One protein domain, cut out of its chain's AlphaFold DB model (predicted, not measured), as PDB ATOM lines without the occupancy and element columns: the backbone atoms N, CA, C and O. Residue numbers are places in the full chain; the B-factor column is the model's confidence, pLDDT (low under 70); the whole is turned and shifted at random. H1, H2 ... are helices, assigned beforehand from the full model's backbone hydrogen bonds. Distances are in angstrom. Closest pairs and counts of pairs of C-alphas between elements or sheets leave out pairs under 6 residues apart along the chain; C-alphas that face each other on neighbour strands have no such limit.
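Overview. This is residues 12 to 123 of the 201 residues of an uncharacterized protein of Clostridiales bacterium (UniProt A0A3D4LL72). Three helices, H1, H2 and H4, pack on one another at the first end of the long helix H1, while the rest of H1 runs on to one end of a flat model; there the chain turns, and residues 39 to 50 fold back to H2. H3 lies toward the opposite end of the long axis, and H5 folds back from the end of H4. The printed part has 112 residues with five named helices, H1 to H5 in that order, and no named strand, and its class is all helix. It is loose, with a radius of gyration of the C-alphas of 17.1 A and spans of 57 by 34 by 17 A.

Arrangement. Start with H1, residues 12 to 38, and go on to H2, residues 51 to 65. They touch, with residues 14 to 22 alone of H1, at a steep tilt of 51 degrees, opposite ways; the closest C-alphas are those of Val 18 and Met 54, 6.1 A apart. H3, residues 68 to 76, and H2 meet only through their link, and H3 is apart from H1. At H4, residues 85 to 105, you find a kink of 27 degrees near residue 98. H4 touches H1 between residues 91 to 100 and residues 12 to 19, where the C-alphas of Ala 15 and Leu 96 are closest at 5.0 A; the tilt of 38 degrees is only just steep, and they run the same way. H4 touches H2 with residues 85 to 93 alone, closest at the C-alphas of Thr 62 and Ala 89, 6.2 A. H3 and H4 are close but not clearly touching, the C-alphas of Lys 71 and Ala 85 being closest at 8.0 A. H5, residues 109 to 118, and H4 touch only at the corner, closest at the C-alphas of Ala 105 and Phe 112, 4.7 A. H2 and H5 only just touch, with 3 pairs of C-alphas within 8 A. Every O i to N i+4 pair is within hydrogen-bond range in H1, H2, H3 and H5; in H4 it is 13 of 17.

Along the chain. Find C-alpha 12 at (64.236, 83.785, 151.742); from there H1 runs 38.5 A to C-alpha 38 at (62.231, 108.526, 181.125). H2 covers 20.7 A and H4 27.5 A. H5 ends at C-alpha 118, at (55.241, 99.006, 143.500).

Size, cuts and confidence. The C-alphas farthest apart are those of Phe 40 and Glu 76, 57.4 A. The link from H1 to H2 is long, with 12 residues. The printed part has no cut, and no printed residue has a pLDDT under 70.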
ATOM      1  N   GLY A  12      64.928  83.328 150.539       91.31
ATOM      2  CA  GLY A  12      64.236  83.785 151.742       91.31
ATOM      3  C   GLY A  12      65.169  84.369 152.796       91.31
ATOM      4  O   GLY A  12      64.767  85.285 153.512       91.31
ATOM      5  N   ASP A  13      66.424  83.915 152.860       92.00
ATOM      6  CA  ASP A  13      67.427  84.489 153.760       92.00
ATOM      7  C   ASP A  13      67.765  85.935 153.356       92.00
ATOM      8  O   ASP A  13      67.921  86.792 154.224       92.00
ATOM      9  N   ILE A  14      67.807  86.235 152.051       92.62
ATOM     10  CA  ILE A  14      68.027  87.598 151.536       92.62
ATOM     11  C   ILE A  14      66.871  88.507 151.969       92.62
ATOM     12  O   ILE A  14      67.106  89.573 152.539       92.62
ATOM     13  N   ALA A  15      65.629  88.064 151.748       94.06
ATOM     14  CA  ALA A  15      64.433  88.798 152.164       94.06
ATOM     15  C   ALA A  15      64.418  89.049 153.681       94.06
ATOM     16  O   ALA A  15      64.154  90.165 154.127       94.06
ATOM     17  N   HIS A  16      64.768  88.027 154.467       94.06
ATOM     18  CA  HIS A  16      64.847  88.110 155.920       94.06
ATOM     19  C   HIS A  16      65.888  89.127 156.400       94.06
ATOM     20  O   HIS A  16      65.579  89.956 157.249       94.06
ATOM     21  N   ILE A  17      67.112  89.086 155.858       93.06
ATOM     22  CA  ILE A  17      68.198  89.999 156.249       93.06
ATOM     23  C   ILE A  17      67.804  91.452 155.974       93.06
ATOM     24  O   ILE A  17      68.013  92.318 156.821       93.06
ATOM     25  N   VAL A  18      67.217  91.717 154.805       93.62
ATOM     26  CA  VAL A  18      66.757  93.060 154.427       93.62
ATOM     27  C   VAL A  18      65.649  93.541 155.358       93.62
ATOM     28  O   VAL A  18      65.724  94.660 155.861       93.62
ATOM     29  N   PHE A  19      64.653  92.693 155.624       93.94
ATOM     30  CA  PHE A  19      63.561  93.028 156.533       93.94
ATOM     31  C   PHE A  19      64.070  93.322 157.950       93.94
ATOM     32  O   PHE A  19      63.770  94.375 158.507       93.94
ATOM     33  N   ARG A  20      64.901  92.433 158.510       92.19
ATOM     34  CA  ARG A  20      65.474  92.592 159.853       92.19
ATOM     35  C   ARG A  20      66.325  93.846 159.977       92.19
ATOM     36  O   ARG A  20      66.299  94.477 161.025       92.19
ATOM     37  N   ALA A  21      67.059  94.225 158.935       91.00
ATOM     38  CA  ALA A  21      67.837  95.458 158.959       91.00
ATOM     39  C   ALA A  21      66.945  96.701 159.111       91.00
ATOM     40  O   ALA A  21      67.273  97.577 159.906       91.00
ATOM     41  N   ALA A  22      65.813  96.751 158.401       89.88
ATOM     42  CA  ALA A  22      64.838  97.833 158.537       89.88
ATOM     43  C   ALA A  22      64.116  97.796 159.899       89.88
ATOM     44  O   ALA A  22      63.906  98.834 160.521       89.88
ATOM     45  N   GLU A  23      63.777  96.603 160.392       90.50
ATOM     46  CA  GLU A  23      63.131  96.420 161.697       90.50
ATOM     47  C   GLU A  23      64.038  96.860 162.859       90.50
ATOM     48  O   GLU A  23      63.586  97.564 163.758       90.50
ATOM     49  N   ILE A  24      65.334  96.528 162.811       89.75
ATOM     50  CA  ILE A  24      66.313  96.929 163.835       89.75
ATOM     51  C   ILE A  24      66.409  98.453 163.945       89.75
ATOM     52  O   ILE A  24      66.477  98.975 165.055       89.75
ATOM     53  N   GLU A  25      66.384  99.180 162.827       87.06
ATOM     54  CA  GLU A  25      66.422 100.646 162.849       87.06
ATOM     55  C   GLU A  25      65.204 101.238 163.582       87.06
ATOM     56  O   GLU A  25      65.327 102.184 164.368       87.06
ATOM     57  N   ILE A  26      64.028 100.641 163.375       87.44
ATOM     58  CA  ILE A  26      62.793 101.022 164.066       87.44
ATOM     59  C   ILE A  26      62.882 100.676 165.557       87.44
ATOM     60  O   ILE A  26      62.601 101.535 166.397       87.44
ATOM     61  N   ASP A  27      63.321  99.466 165.900       88.44
ATOM     62  CA  ASP A  27      63.466  99.014 167.287       88.44
ATOM     63  C   ASP A  27      64.462  99.877 168.076       88.44
ATOM     64  O   ASP A  27      64.185 100.278 169.211       88.44
ATOM     65  N   GLU A  28      65.607 100.223 167.481       89.69
ATOM     66  CA  GLU A  28      66.605 101.107 168.087       89.69
ATOM     67  C   GLU A  28      66.025 102.504 168.359       89.69
ATOM     68  O   GLU A  28      66.231 103.066 169.445       89.69
ATOM     69  N   ALA A  29      65.232 103.043 167.427       88.88
ATOM     70  CA  ALA A  29      64.545 104.319 167.612       88.88
ATOM     71  C   ALA A  29      63.487 104.260 168.729       88.88
ATOM     72  O   ALA A  29      63.399 105.191 169.537       88.88
ATOM     73  N   ILE A  30      62.726 103.161 168.837       89.12
ATOM     74  CA  ILE A  30      61.768 102.933 169.934       89.12
ATOM     75  C   ILE A  30      62.504 102.893 171.276       89.12
ATOM     76  O   ILE A  30      62.119 103.585 172.224       89.12
ATOM     77  N   GLN A  31      63.583 102.114 171.369       91.31
ATOM     78  CA  GLN A  31      64.364 101.983 172.598       91.31
ATOM     79  C   GLN A  31      64.964 103.318 173.045       91.31
ATOM     80  O   GLN A  31      64.917 103.649 174.235       91.31
ATOM     81  N   GLU A  32      65.511 104.108 172.120       90.62
ATOM     82  CA  GLU A  32      66.042 105.433 172.447       90.62
ATOM     83  C   GLU A  32      64.924 106.395 172.864       90.62
ATOM     84  O   GLU A  32      65.066 107.114 173.856       90.62
ATOM     85  N   ASN A  33      63.774 106.371 172.191       90.69
ATOM     86  CA  ASN A  33      62.632 107.197 172.574       90.69
ATOM     87  C   ASN A  33      62.099 106.858 173.971       90.69
ATOM     88  O   ASN A  33      61.844 107.776 174.754       90.69
ATOM     89  N   ASN A  34      62.048 105.580 174.348       90.88
ATOM     90  CA  ASN A  34      61.694 105.163 175.708       90.88
ATOM     91  C   ASN A  34      62.679 105.719 176.755       90.88
ATOM     92  O   ASN A  34      62.260 106.252 177.787       90.88
ATOM     93  N   LYS A  35      63.992 105.698 176.471       92.94
ATOM     94  CA  LYS A  35      65.012 106.323 177.339       92.94
ATOM     95  C   LYS A  35      64.836 107.840 177.434       92.94
ATOM     96  O   LYS A  35      65.056 108.418 178.500       92.94
ATOM     97  N   ARG A  36      64.459 108.509 176.340       91.94
ATOM     98  CA  ARG A  36      64.216 109.963 176.316       91.94
ATOM     99  C   ARG A  36      62.982 110.352 177.117       91.94
ATOM    100  O   ARG A  36      63.071 111.318 177.870       91.94
ATOM    101  N   ILE A  37      61.898 109.584 177.025       88.94
ATOM    102  CA  ILE A  37      60.683 109.786 177.826       88.94
ATOM    103  C   ILE A  37      61.010 109.679 179.319       88.94
ATOM    104  O   ILE A  37      60.670 110.585 180.075       88.94
ATOM    105  N   GLY A  38      61.770 108.657 179.734       87.69
ATOM    106  CA  GLY A  38      62.231 108.526 181.125       87.69
ATOM    107  C   GLY A  38      63.135 109.675 181.601       87.69
ATOM    108  O   GLY A  38      63.244 109.930 182.796       87.69
ATOM    109  N   ARG A  39      63.759 110.405 180.669       92.31
ATOM    110  CA  ARG A  39      64.557 111.619 180.921       92.31
ATOM    111  C   ARG A  39      63.765 112.918 180.703       92.31
ATOM    112  O   ARG A  39      64.382 113.979 180.645       92.31
ATOM    113  N   PHE A  40      62.443 112.844 180.520       88.69
ATOM    114  CA  PHE A  40      61.558 113.973 180.198       88.69
ATOM    115  C   PHE A  40      62.003 114.789 178.968       88.69
ATOM    116  O   PHE A  40      61.789 115.998 178.881       88.69
ATOM    117  N   LYS A  41      62.643 114.134 177.993       87.81
ATOM    118  CA  LYS A  41      63.058 114.740 176.723       87.81
ATOM    119  C   LYS A  41      62.027 114.461 175.636       87.81
ATOM    120  O   LYS A  41      61.437 113.385 175.585       87.81
ATOM    121  N   LYS A  42      61.879 115.410 174.706       88.44
ATOM    122  CA  LYS A  42      61.050 115.236 173.506       88.44
ATOM    123  C   LYS A  42      61.502 113.988 172.714       88.44
ATOM    124  O   LYS A  42      62.723 113.822 172.538       88.44
ATOM    125  N   PRO A  43      60.563 113.143 172.240       87.00
ATOM    126  CA  PRO A  43      60.888 111.995 171.401       87.00
ATOM    127  C   PRO A  43      61.485 112.441 170.062       87.00
ATOM    128  O   PRO A  43      61.161 113.509 169.534       87.00
ATOM    129  N   LEU A  44      62.391 111.620 169.545       87.75
ATOM    130  CA  LEU A  44      62.919 111.704 168.194       87.75
ATOM    131  C   LEU A  44      61.863 111.231 167.185       87.75
ATOM    132  O   LEU A  44      61.021 110.394 167.530       87.75
ATOM    133  N   PRO A  45      61.905 111.745 165.944       87.06
ATOM    134  CA  PRO A  45      61.075 111.230 164.863       87.06
ATOM    135  C   PRO A  45      61.292 109.727 164.681       87.06
ATOM    136  O   PRO A  45      62.432 109.266 164.688       87.06
ATOM    137  N   MET A  46      60.201 108.986 164.510       85.56
ATOM    138  CA  MET A  46      60.276 107.565 164.190       85.56
ATOM    139  C   MET A  46      60.708 107.377 162.730       85.56
ATOM    140  O   MET A  46      60.126 108.036 161.856       85.56
ATOM    141  N   PRO A  47      61.686 106.497 162.449       85.25
ATOM    142  CA  PRO A  47      61.961 106.066 161.085       85.25
ATOM    143  C   PRO A  47      60.715 105.383 160.508       85.25
ATOM    144  O   PRO A  47      59.927 104.772 161.234       85.25
ATOM    145  N   ARG A  48      60.503 105.547 159.202       87.62
ATOM    146  CA  ARG A  48      59.383 104.939 158.474       87.62
ATOM    147  C   ARG A  48      59.893 103.786 157.633       87.62
ATOM    148  O   ARG A  48      61.014 103.840 157.135       87.62
ATOM    149  N   TRP A  49      59.035 102.800 157.400       91.44
ATOM    150  CA  TRP A  49      59.311 101.772 156.406       91.44
ATOM    151  C   TRP A  49      59.548 102.397 155.026       91.44
ATOM    152  O   TRP A  49      58.825 103.306 154.613       91.44
ATOM    153  N   SER A  50      60.538 101.882 154.298       93.75
ATOM    154  CA  SER A  50      60.867 102.303 152.935       93.75
ATOM    155  C   SER A  50      60.943 101.079 152.029       93.75
ATOM    156  O   SER A  50      61.963 100.390 151.968       93.75
ATOM    157  N   VAL A  51      59.848 100.777 151.320       93.56
ATOM    158  CA  VAL A  51      59.793  99.591 150.441       93.56
ATOM    159  C   VAL A  51      60.827  99.702 149.323       93.56
ATOM    160  O   VAL A  51      61.495  98.728 148.991       93.56
ATOM    161  N   LYS A  52      61.010 100.909 148.782       95.06
ATOM    162  CA  LYS A  52      61.994 101.176 147.731       95.06
ATOM    163  C   LYS A  52      63.419 100.863 148.193       95.06
ATOM    164  O   LYS A  52      64.130 100.140 147.504       95.06
ATOM    165  N   GLU A  53      63.811 101.369 149.359       94.25
ATOM    166  CA  GLU A  53      65.148 101.134 149.910       94.25
ATOM    167  C   GLU A  53      65.365  99.657 150.246       94.25
ATOM    168  O   GLU A  53      66.429  99.109 149.970       94.25
ATOM    169  N   MET A  54      64.344  98.975 150.772       94.56
ATOM    170  CA  MET A  54      64.417  97.532 151.003       94.56
ATOM    171  C   MET A  54      64.655  96.757 149.698       94.56
ATOM    172  O   MET A  54      65.489  95.856 149.676       94.56
ATOM    173  N   LEU A  55      64.003  97.123 148.591       96.12
ATOM    174  CA  LEU A  55      64.237  96.482 147.291       96.12
ATOM    175  C   LEU A  55      65.620  96.798 146.704       96.12
ATOM    176  O   LEU A  55      66.260  95.914 146.134       96.12
ATOM    177  N   GLU A  56      66.113  98.026 146.867       95.62
ATOM    178  CA  GLU A  56      67.483  98.396 146.480       95.62
ATOM    179  C   GLU A  56      68.517  97.582 147.275       95.62
ATOM    180  O   GLU A  56      69.427  96.986 146.695       95.62
ATOM    181  N   ASN A  57      68.322  97.470 148.590       94.25
ATOM    182  CA  ASN A  57      69.151  96.664 149.483       94.25
ATOM    183  C   ASN A  57      69.097  95.169 149.145       94.25
ATOM    184  O   ASN A  57      70.122  94.490 149.211       94.25
ATOM    185  N   LEU A  58      67.930  94.659 148.752       95.38
ATOM    186  CA  LEU A  58      67.737  93.275 148.325       95.38
ATOM    187  C   LEU A  58      68.510  92.968 147.043       95.38
ATOM    188  O   LEU A  58      69.224  91.965 146.986       95.38
ATOM    189  N   ASN A  59      68.420  93.843 146.041       94.38
ATOM    190  CA  ASN A  59      69.172  93.694 144.796       94.38
ATOM    191  C   ASN A  59      70.679  93.753 145.059       94.38
ATOM    192  O   ASN A  59      71.406  92.846 144.659       94.38
ATOM    193  N   TYR A  60      71.130  94.749 145.826       94.31
ATOM    194  CA  TYR A  60      72.533  94.876 146.218       94.31
ATOM    195  C   TYR A  60      73.045  93.634 146.962       94.31
ATOM    196  O   TYR A  60      74.126  93.118 146.665       94.31
ATOM    197  N   LEU A  61      72.272  93.120 147.925       92.88
ATOM    198  CA  LEU A  61      72.642  91.927 148.680       92.88
ATOM    199  C   LEU A  61      72.689  90.690 147.777       92.88
ATOM    200  O   LEU A  61      73.610  89.884 147.901       92.88
ATOM    201  N   THR A  62      71.749  90.561 146.841       92.75
ATOM    202  CA  THR A  62      71.723  89.450 145.881       92.75
ATOM    203  C   THR A  62      72.957  89.479 144.980       92.75
ATOM    204  O   THR A  62      73.667  88.479 144.879       92.75
ATOM    205  N   GLU A  63      73.283  90.633 144.397       92.50
ATOM    206  CA  GLU A  63      74.481  90.816 143.568       92.50
ATOM    207  C   GLU A  63      75.765  90.489 144.332       92.50
ATOM    208  O   GLU A  63      76.627  89.763 143.834       92.50
ATOM    209  N   LYS A  64      75.870  90.969 145.575       91.75
ATOM    210  CA  LYS A  64      77.025  90.709 146.441       91.75
ATOM    211  C   LYS A  64      77.165  89.229 146.807       91.75
ATOM    212  O   LYS A  64      78.283  88.743 146.969       91.75
ATOM    213  N   THR A  65      76.047  88.523 146.951       90.31
ATOM    214  CA  THR A  65      76.022  87.103 147.325       90.31
ATOM    215  C   THR A  65      76.444  86.210 146.161       90.31
ATOM    216  O   THR A  65      77.201  85.262 146.362       90.31
ATOM    217  N   PHE A  66      76.035  86.543 144.932       91.75
ATOM    218  CA  PHE A  66      76.272  85.760 143.710       91.75
ATOM    219  C   PHE A  66      77.715  85.849 143.162       91.75
ATOM    220  O   PHE A  66      77.966  86.108 141.981       91.75
ATOM    221  N   THR A  67      78.686  85.560 144.024       91.38
ATOM    222  CA  THR A  67      80.091  85.311 143.669       91.38
ATOM    223  C   THR A  67      80.234  84.043 142.806       91.38
ATOM    224  O   THR A  67      79.312  83.225 142.769       91.38
ATOM    225  N   PRO A  68      81.371  83.813 142.114       91.62
ATOM    226  CA  PRO A  68      81.568  82.597 141.315       91.62
ATOM    227  C   PRO A  68      81.325  81.298 142.094       91.62
ATOM    228  O   PRO A  68      80.690  80.385 141.578       91.62
ATOM    229  N   HIS A  69      81.758  81.245 143.355       89.00
ATOM    230  CA  HIS A  69      81.538  80.087 144.218       89.00
ATOM    231  C   HIS A  69      80.055  79.903 144.569       89.00
ATOM    232  O   HIS A  69      79.523  78.800 144.482       89.00
ATOM    233  N   PHE A  70      79.354  80.995 144.882       91.00
ATOM    234  CA  PHE A  70      77.929  80.931 145.196       91.00
ATOM    235  C   PHE A  70      77.063  80.586 143.980       91.00
ATOM    236  O   PHE A  70      76.058  79.901 144.113       91.00
ATOM    237  N   LYS A  71      77.459  81.011 142.773       90.38
ATOM    238  CA  LYS A  71      76.787  80.604 141.528       90.38
ATOM    239  C   LYS A  71      76.804  79.090 141.349       90.38
ATOM    240  O   LYS A  71      75.797  78.525 140.938       90.38
ATOM    241  N   GLN A  72      77.928  78.450 141.668       90.12
ATOM    242  CA  GLN A  72      78.032  76.997 141.630       90.12
ATOM    243  C   GLN A  72      77.118  76.351 142.677       90.12
ATOM    244  O   GLN A  72      76.340  75.470 142.331       90.12
ATOM    245  N   TYR A  73      77.123  76.864 143.911       90.25
ATOM    246  CA  TYR A  73      76.194  76.421 144.953       90.25
ATOM    247  C   TYR A  73      74.725  76.529 144.511       90.25
ATOM    248  O   TYR A  73      73.984  75.557 144.595       90.25
ATOM    249  N   ALA A  74      74.302  77.681 143.983       89.75
ATOM    250  CA  ALA A  74      72.930  77.893 143.527       89.75
ATOM    251  C   ALA A  74      72.557  76.999 142.331       89.75
ATOM    252  O   ALA A  74      71.391  76.647 142.170       89.75
ATOM    253  N   PHE A  75      73.528  76.627 141.488       90.44
ATOM    254  CA  PHE A  75      73.328  75.672 140.396       90.44
ATOM    255  C   PHE A  75      73.154  74.235 140.902       90.44
ATOM    256  O   PHE A  75      72.287  73.520 140.408       90.44
ATOM    257  N   GLU A  76      73.947  73.824 141.892       90.62
ATOM    258  CA  GLU A  76      73.860  72.502 142.531       90.62
ATOM    259  C   GLU A  76      72.623  72.380 143.440       90.62
ATOM    260  O   GLU A  76      72.069  71.293 143.610       90.62
ATOM    261  N   HIS A  77      72.145  73.510 143.970       88.88
ATOM    262  CA  HIS A  77      70.991  73.619 144.860       88.88
ATOM    263  C   HIS A  77      69.973  74.649 144.338       88.88
ATOM    264  O   HIS A  77      69.779  75.705 144.950       88.88
ATOM    265  N   PRO A  78      69.307  74.370 143.201       87.81
ATOM    266  CA  PRO A  78      68.344  75.295 142.625       87.81
ATOM    267  C   PRO A  78      67.121  75.434 143.535       87.81
ATOM    268  O   PRO A  78      66.562  74.451 144.022       87.81
ATOM    269  N   TRP A  79      66.666  76.669 143.720       86.31
ATOM    270  CA  TRP A  79      65.454  76.963 144.469       86.31
ATOM    271  C   TRP A  79      64.273  77.021 143.511       86.31
ATOM    272  O   TRP A  79      64.253  77.860 142.614       86.31
ATOM    273  N   ASP A  80      63.300  76.124 143.677       87.44
ATOM    274  CA  ASP A  80      62.160  75.990 142.754       87.44
ATOM    275  C   ASP A  80      62.605  75.801 141.285       87.44
ATOM    276  O   ASP A  80      62.096  76.418 140.353       87.44
ATOM    277  N   GLY A  81      63.668  75.012 141.083       87.06
ATOM    278  CA  GLY A  81      64.275  74.799 139.764       87.06
ATOM    279  C   GLY A  81      65.045  76.005 139.206       87.06
ATOM    280  O   GLY A  81      65.565  75.928 138.094       87.06
ATOM    281  N   LYS A  82      65.160  77.102 139.965       89.69
ATOM    282  CA  LYS A  82      65.829  78.339 139.554       89.69
ATOM    283  C   LYS A  82      67.133  78.576 140.319       89.69
ATOM    284  O   LYS A  82      67.217  78.428 141.537       89.69
ATOM    285  N   SER A  83      68.163  79.005 139.597       88.94
ATOM    286  CA  SER A  83      69.525  79.166 140.131       88.94
ATOM    287  C   SER A  83      70.195  80.483 139.740       88.94
ATOM    288  O   SER A  83      71.320  80.750 140.160       88.94
ATOM    289  N   SER A  84      69.536  81.326 138.938       92.19
ATOM    290  CA  SER A  84      70.110  82.604 138.520       92.19
ATOM    291  C   SER A  84      69.964  83.672 139.609       92.19
ATOM    292  O   SER A  84      69.011  83.664 140.388       92.19
ATOM    293  N   ALA A  85      70.880  84.648 139.622       92.00
ATOM    294  CA  ALA A  85      70.797  85.796 140.531       92.00
ATOM    295  C   ALA A  85      69.485  86.575 140.352       92.00
ATOM    296  O   ALA A  85      68.881  87.016 141.326       92.00
ATOM    297  N   LYS A  86      69.023  86.703 139.102       94.38
ATOM    298  CA  LYS A  86      67.768  87.381 138.768       94.38
ATOM    299  C   LYS A  86      66.568  86.640 139.353       94.38
ATOM    300  O   LYS A  86      65.708  87.264 139.963       94.38
ATOM    301  N   ASP A  87      66.532  85.322 139.191       92.94
ATOM    302  CA  ASP A  87      65.463  84.493 139.741       92.94
ATOM    303  C   ASP A  87      65.435  84.545 141.269       92.94
ATOM    304  O   ASP A  87      64.374  84.685 141.870       92.94
ATOM    305  N   TRP A  88      66.603  84.472 141.907       94.19
ATOM    306  CA  TRP A  88      66.712  84.591 143.357       94.19
ATOM    307  C   TRP A  88      66.248  85.960 143.857       94.19
ATOM    308  O   TRP A  88      65.513  86.013 144.840       94.19
ATOM    309  N   ALA A  89      66.605  87.050 143.171       95.31
ATOM    310  CA  ALA A  89      66.117  88.389 143.505       95.31
ATOM    311  C   ALA A  89      64.587  88.488 143.375       95.31
ATOM    312  O   ALA A  89      63.928  89.059 144.244       95.31
ATOM    313  N   GLU A  90      64.001  87.896 142.331       94.62
ATOM    314  CA  GLU A  90      62.550  87.872 142.120       94.62
ATOM    315  C   GLU A  90      61.828  87.087 143.226       94.62
ATOM    316  O   GLU A  90      60.842  87.562 143.799       94.62
ATOM    317  N   ILE A  91      62.348  85.911 143.587       93.81
ATOM    318  CA  ILE A  91      61.795  85.080 144.663       93.81
ATOM    319  C   ILE A  91      61.936  85.794 146.009       93.81
ATOM    320  O   ILE A  91      60.963  85.884 146.756       93.81
ATOM    321  N   ALA A  92      63.107  86.357 146.308       95.12
ATOM    322  CA  ALA A  92      63.336  87.128 147.526       95.12
ATOM    323  C   ALA A  92      62.404  88.349 147.599       95.12
ATOM    324  O   ALA A  92      61.841  88.628 148.654       95.12
ATOM    325  N   THR A  93      62.169  89.035 146.476       96.38
ATOM    326  CA  THR A  93      61.221  90.158 146.386       96.38
ATOM    327  C   THR A  93      59.803  89.717 146.735       96.38
ATOM    328  O   THR A  93      59.141  90.359 147.551       96.38
ATOM    329  N   ARG A  94      59.340  88.593 146.172       94.12
ATOM    330  CA  ARG A  94      58.031  88.018 146.513       94.12
ATOM    331  C   ARG A  94      57.952  87.623 147.982       94.12
ATOM    332  O   ARG A  94      56.951  87.908 148.629       94.12
ATOM    333  N   MET A  95      59.007  87.018 148.527       94.44
ATOM    334  CA  MET A  95      59.032  86.628 149.934       94.44
ATOM    335  C   MET A  95      58.995  87.839 150.871       94.44
ATOM    336  O   MET A  95      58.239  87.825 151.839       94.44
ATOM    337  N   LEU A  96      59.757  88.894 150.562       95.81
ATOM    338  CA  LEU A  96      59.721  90.169 151.282       95.81
ATOM    339  C   LEU A  96      58.304  90.758 151.272       95.81
ATOM    340  O   LEU A  96      57.779  91.118 152.323       95.81
ATOM    341  N   ARG A  97      57.667  90.802 150.098       95.06
ATOM    342  CA  ARG A  97      56.298  91.302 149.934       95.06
ATOM    343  C   ARG A  97      55.294  90.487 150.749       95.06
ATOM    344  O   ARG A  97      54.610  91.053 151.595       95.06
ATOM    345  N   ASP A  98      55.210  89.185 150.493       93.19
ATOM    346  CA  ASP A  98      54.096  88.341 150.939       93.19
ATOM    347  C   ASP A  98      54.206  87.947 152.417       93.19
ATOM    348  O   ASP A  98      53.200  87.941 153.126       93.19
ATOM    349  N   TYR A  99      55.417  87.638 152.895       92.94
ATOM    350  CA  TYR A  99      55.614  87.091 154.242       92.94
ATOM    351  C   TYR A  99      56.033  88.126 155.282       92.94
ATOM    352  O   TYR A  99      55.765  87.917 156.462       92.94
ATOM    353  N   TYR A 100      56.681  89.220 154.875       93.62
ATOM    354  CA  TYR A 100      57.210  90.211 155.815       93.62
ATOM    355  C   TYR A 100      56.421  91.521 155.788       93.62
ATOM    356  O   TYR A 100      55.935  91.964 156.824       93.62
ATOM    357  N   LEU A 101      56.242  92.131 154.612       93.94
ATOM    358  CA  LEU A 101      55.624  93.457 154.512       93.94
ATOM    359  C   LEU A 101      54.094  93.413 154.567       93.94
ATOM    360  O   LEU A 101      53.492  94.213 155.281       93.94
ATOM    361  N   LEU A 102      53.451  92.486 153.850       90.50
ATOM    362  CA  LEU A 102      51.988  92.424 153.758       90.50
ATOM    363  C   LEU A 102      51.286  92.240 155.121       90.50
ATOM    364  O   LEU A 102      50.264  92.896 155.333       90.50
ATOM    365  N   PRO A 103      51.794  91.418 156.065       91.12
ATOM    366  CA  PRO A 103      51.213  91.330 157.405       91.12
ATOM    367  C   PRO A 103      51.230  92.663 158.167       91.12
ATOM    368  O   PRO A 103      50.245  92.992 158.820       91.12
ATOM    369  N   ILE A 104      52.308  93.443 158.040       88.88
ATOM    370  CA  ILE A 104      52.500  94.729 158.736       88.88
ATOM    371  C   ILE A 104      51.683  95.840 158.072       88.88
ATOM    372  O   ILE A 104      51.079  96.678 158.738       88.88
ATOM    373  N   ALA A 105      51.602  95.822 156.741       88.56
ATOM    374  CA  ALA A 105      50.892  96.824 155.954       88.56
ATOM    375  C   ALA A 105      49.384  96.889 156.252       88.56
ATOM    376  O   ALA A 105      48.734  97.880 155.930       88.56
ATOM    377  N   ARG A 106      48.813  95.868 156.906       80.00
ATOM    378  CA  ARG A 106      47.429  95.914 157.407       80.00
ATOM    379  C   ARG A 106      47.215  97.016 158.444       80.00
ATOM    380  O   ARG A 106      46.115  97.555 158.527       80.00
ATOM    381  N   GLU A 107      48.247  97.341 159.214       85.19
ATOM    382  CA  GLU A 107      48.192  98.311 160.311       85.19
ATOM    383  C   GLU A 107      48.927  99.618 159.974       85.19
ATOM    384  O   GLU A 107      48.624 100.664 160.549       85.19
ATOM    385  N   ASP A 108      49.832  99.597 158.988       87.38
ATOM    386  CA  ASP A 108      50.558 100.775 158.508       87.38
ATOM    387  C   ASP A 108      50.071 101.227 157.118       87.38
ATOM    388  O   ASP A 108      50.432 100.677 156.072       87.38
ATOM    389  N   LYS A 109      49.260 102.294 157.107       87.31
ATOM    390  CA  LYS A 109      48.693 102.882 155.883       87.31
ATOM    391  C   LYS A 109      49.760 103.439 154.936       87.31
ATOM    392  O   LYS A 109      49.554 103.391 153.724       87.31
ATOM    393  N   ASP A 110      50.848 104.006 155.455       90.94
ATOM    394  CA  ASP A 110      51.910 104.572 154.617       90.94
ATOM    395  C   ASP A 110      52.658 103.444 153.902       90.94
ATOM    396  O   ASP A 110      52.790 103.478 152.676       90.94
ATOM    397  N   LEU A 111      53.015 102.389 154.643       91.69
ATOM    398  CA  LEU A 111      53.603 101.173 154.089       91.69
ATOM    399  C   LEU A 111      52.695 100.555 153.020       91.69
ATOM    400  O   LEU A 111      53.157 100.296 151.910       91.69
ATOM    401  N   PHE A 112      51.398 100.385 153.292       90.69
ATOM    402  CA  PHE A 112      50.470  99.817 152.311       90.69
ATOM    403  C   PHE A 112      50.386 100.650 151.026       90.69
ATOM    404  O   PHE A 112      50.409 100.105 149.925       90.69
ATOM    405  N   GLN A 113      50.366 101.981 151.134       89.31
ATOM    406  CA  GLN A 113      50.384 102.863 149.962       89.31
ATOM    407  C   GLN A 113      51.690 102.765 149.165       89.31
ATOM    408  O   GLN A 113      51.663 102.844 147.936       89.31
ATOM    409  N   GLN A 114      52.833 102.586 149.831       92.88
ATOM    410  CA  GLN A 114      54.093 102.302 149.142       92.88
ATOM    411  C   GLN A 114      54.026 100.958 148.405       92.88
ATOM    412  O   GLN A 114      54.434 100.884 147.246       92.88
ATOM    413  N   MET A 115      53.465  99.924 149.040       92.81
ATOM    414  CA  MET A 115      53.297  98.602 148.432       92.81
ATOM    415  C   MET A 115      52.410  98.654 147.184       92.81
ATOM    416  O   MET A 115      52.819  98.130 146.157       92.81
ATOM    417  N   LEU A 116      51.263  99.341 147.223       89.69
ATOM    418  CA  LEU A 116      50.355  99.480 146.071       89.69
ATOM    419  C   LEU A 116      50.997 100.177 144.861       89.69
ATOM    420  O   LEU A 116      50.662  99.876 143.719       89.69
ATOM    421  N   LYS A 117      51.926 101.113 145.094       90.56
ATOM    422  CA  LYS A 117      52.655 101.797 144.012       90.56
ATOM    423  C   LYS A 117      53.651 100.885 143.301       90.56
ATOM    424  O   LYS A 117      53.947 101.121 142.133       90.56
ATOM    425  N   ILE A 118      54.208  99.912 144.016       91.88
ATOM    426  CA  ILE A 118      55.241  99.006 143.500       91.88
ATOM    427  C   ILE A 118      54.607  97.730 142.942       91.88
ATOM    428  O   ILE A 118      54.979  97.280 141.862       91.88
ATOM    429  N   TRP A 119      53.633  97.182 143.662       91.50
ATOM    430  CA  TRP A 119      52.911  95.958 143.345       91.50
ATOM    431  C   TRP A 119      51.444  96.295 143.088       91.50
ATOM    432  O   TRP A 119      50.596  96.196 143.977       91.50
ATOM    433  N   VAL A 120      51.153  96.734 141.862       83.06
ATOM    434  CA  VAL A 120      49.803  97.152 141.442       83.06
ATOM    435  C   VAL A 120      48.808  95.998 141.560       83.06
ATOM    436  O   VAL A 120      47.634  96.228 141.833       83.06
ATOM    437  N   GLU A 121      49.272  94.756 141.445       82.12
ATOM    438  CA  GLU A 121      48.484  93.540 141.640       82.12
ATOM    439  C   GLU A 121      47.935  93.365 143.066       82.12
ATOM    440  O   GLU A 121      47.006  92.589 143.269       82.12
ATOM    441  N   LEU A 122      48.482  94.081 144.060       82.56
ATOM    442  CA  LEU A 122      47.929  94.122 145.418       82.56
ATOM    443  C   LEU A 122      46.738  95.076 145.539       82.56
ATOM    444  O   LEU A 122      46.079  95.095 146.580       82.56
ATOM    445  N   THR A 123      46.480  95.895 144.514       74.25
ATOM    446  CA  THR A 123      45.316  96.779 144.494       74.25
ATOM    447  C   THR A 123      44.075  95.899 144.527       74.25
ATOM    448  O   THR A 123      43.880  95.119 143.594       74.25
TER     449      THR A 123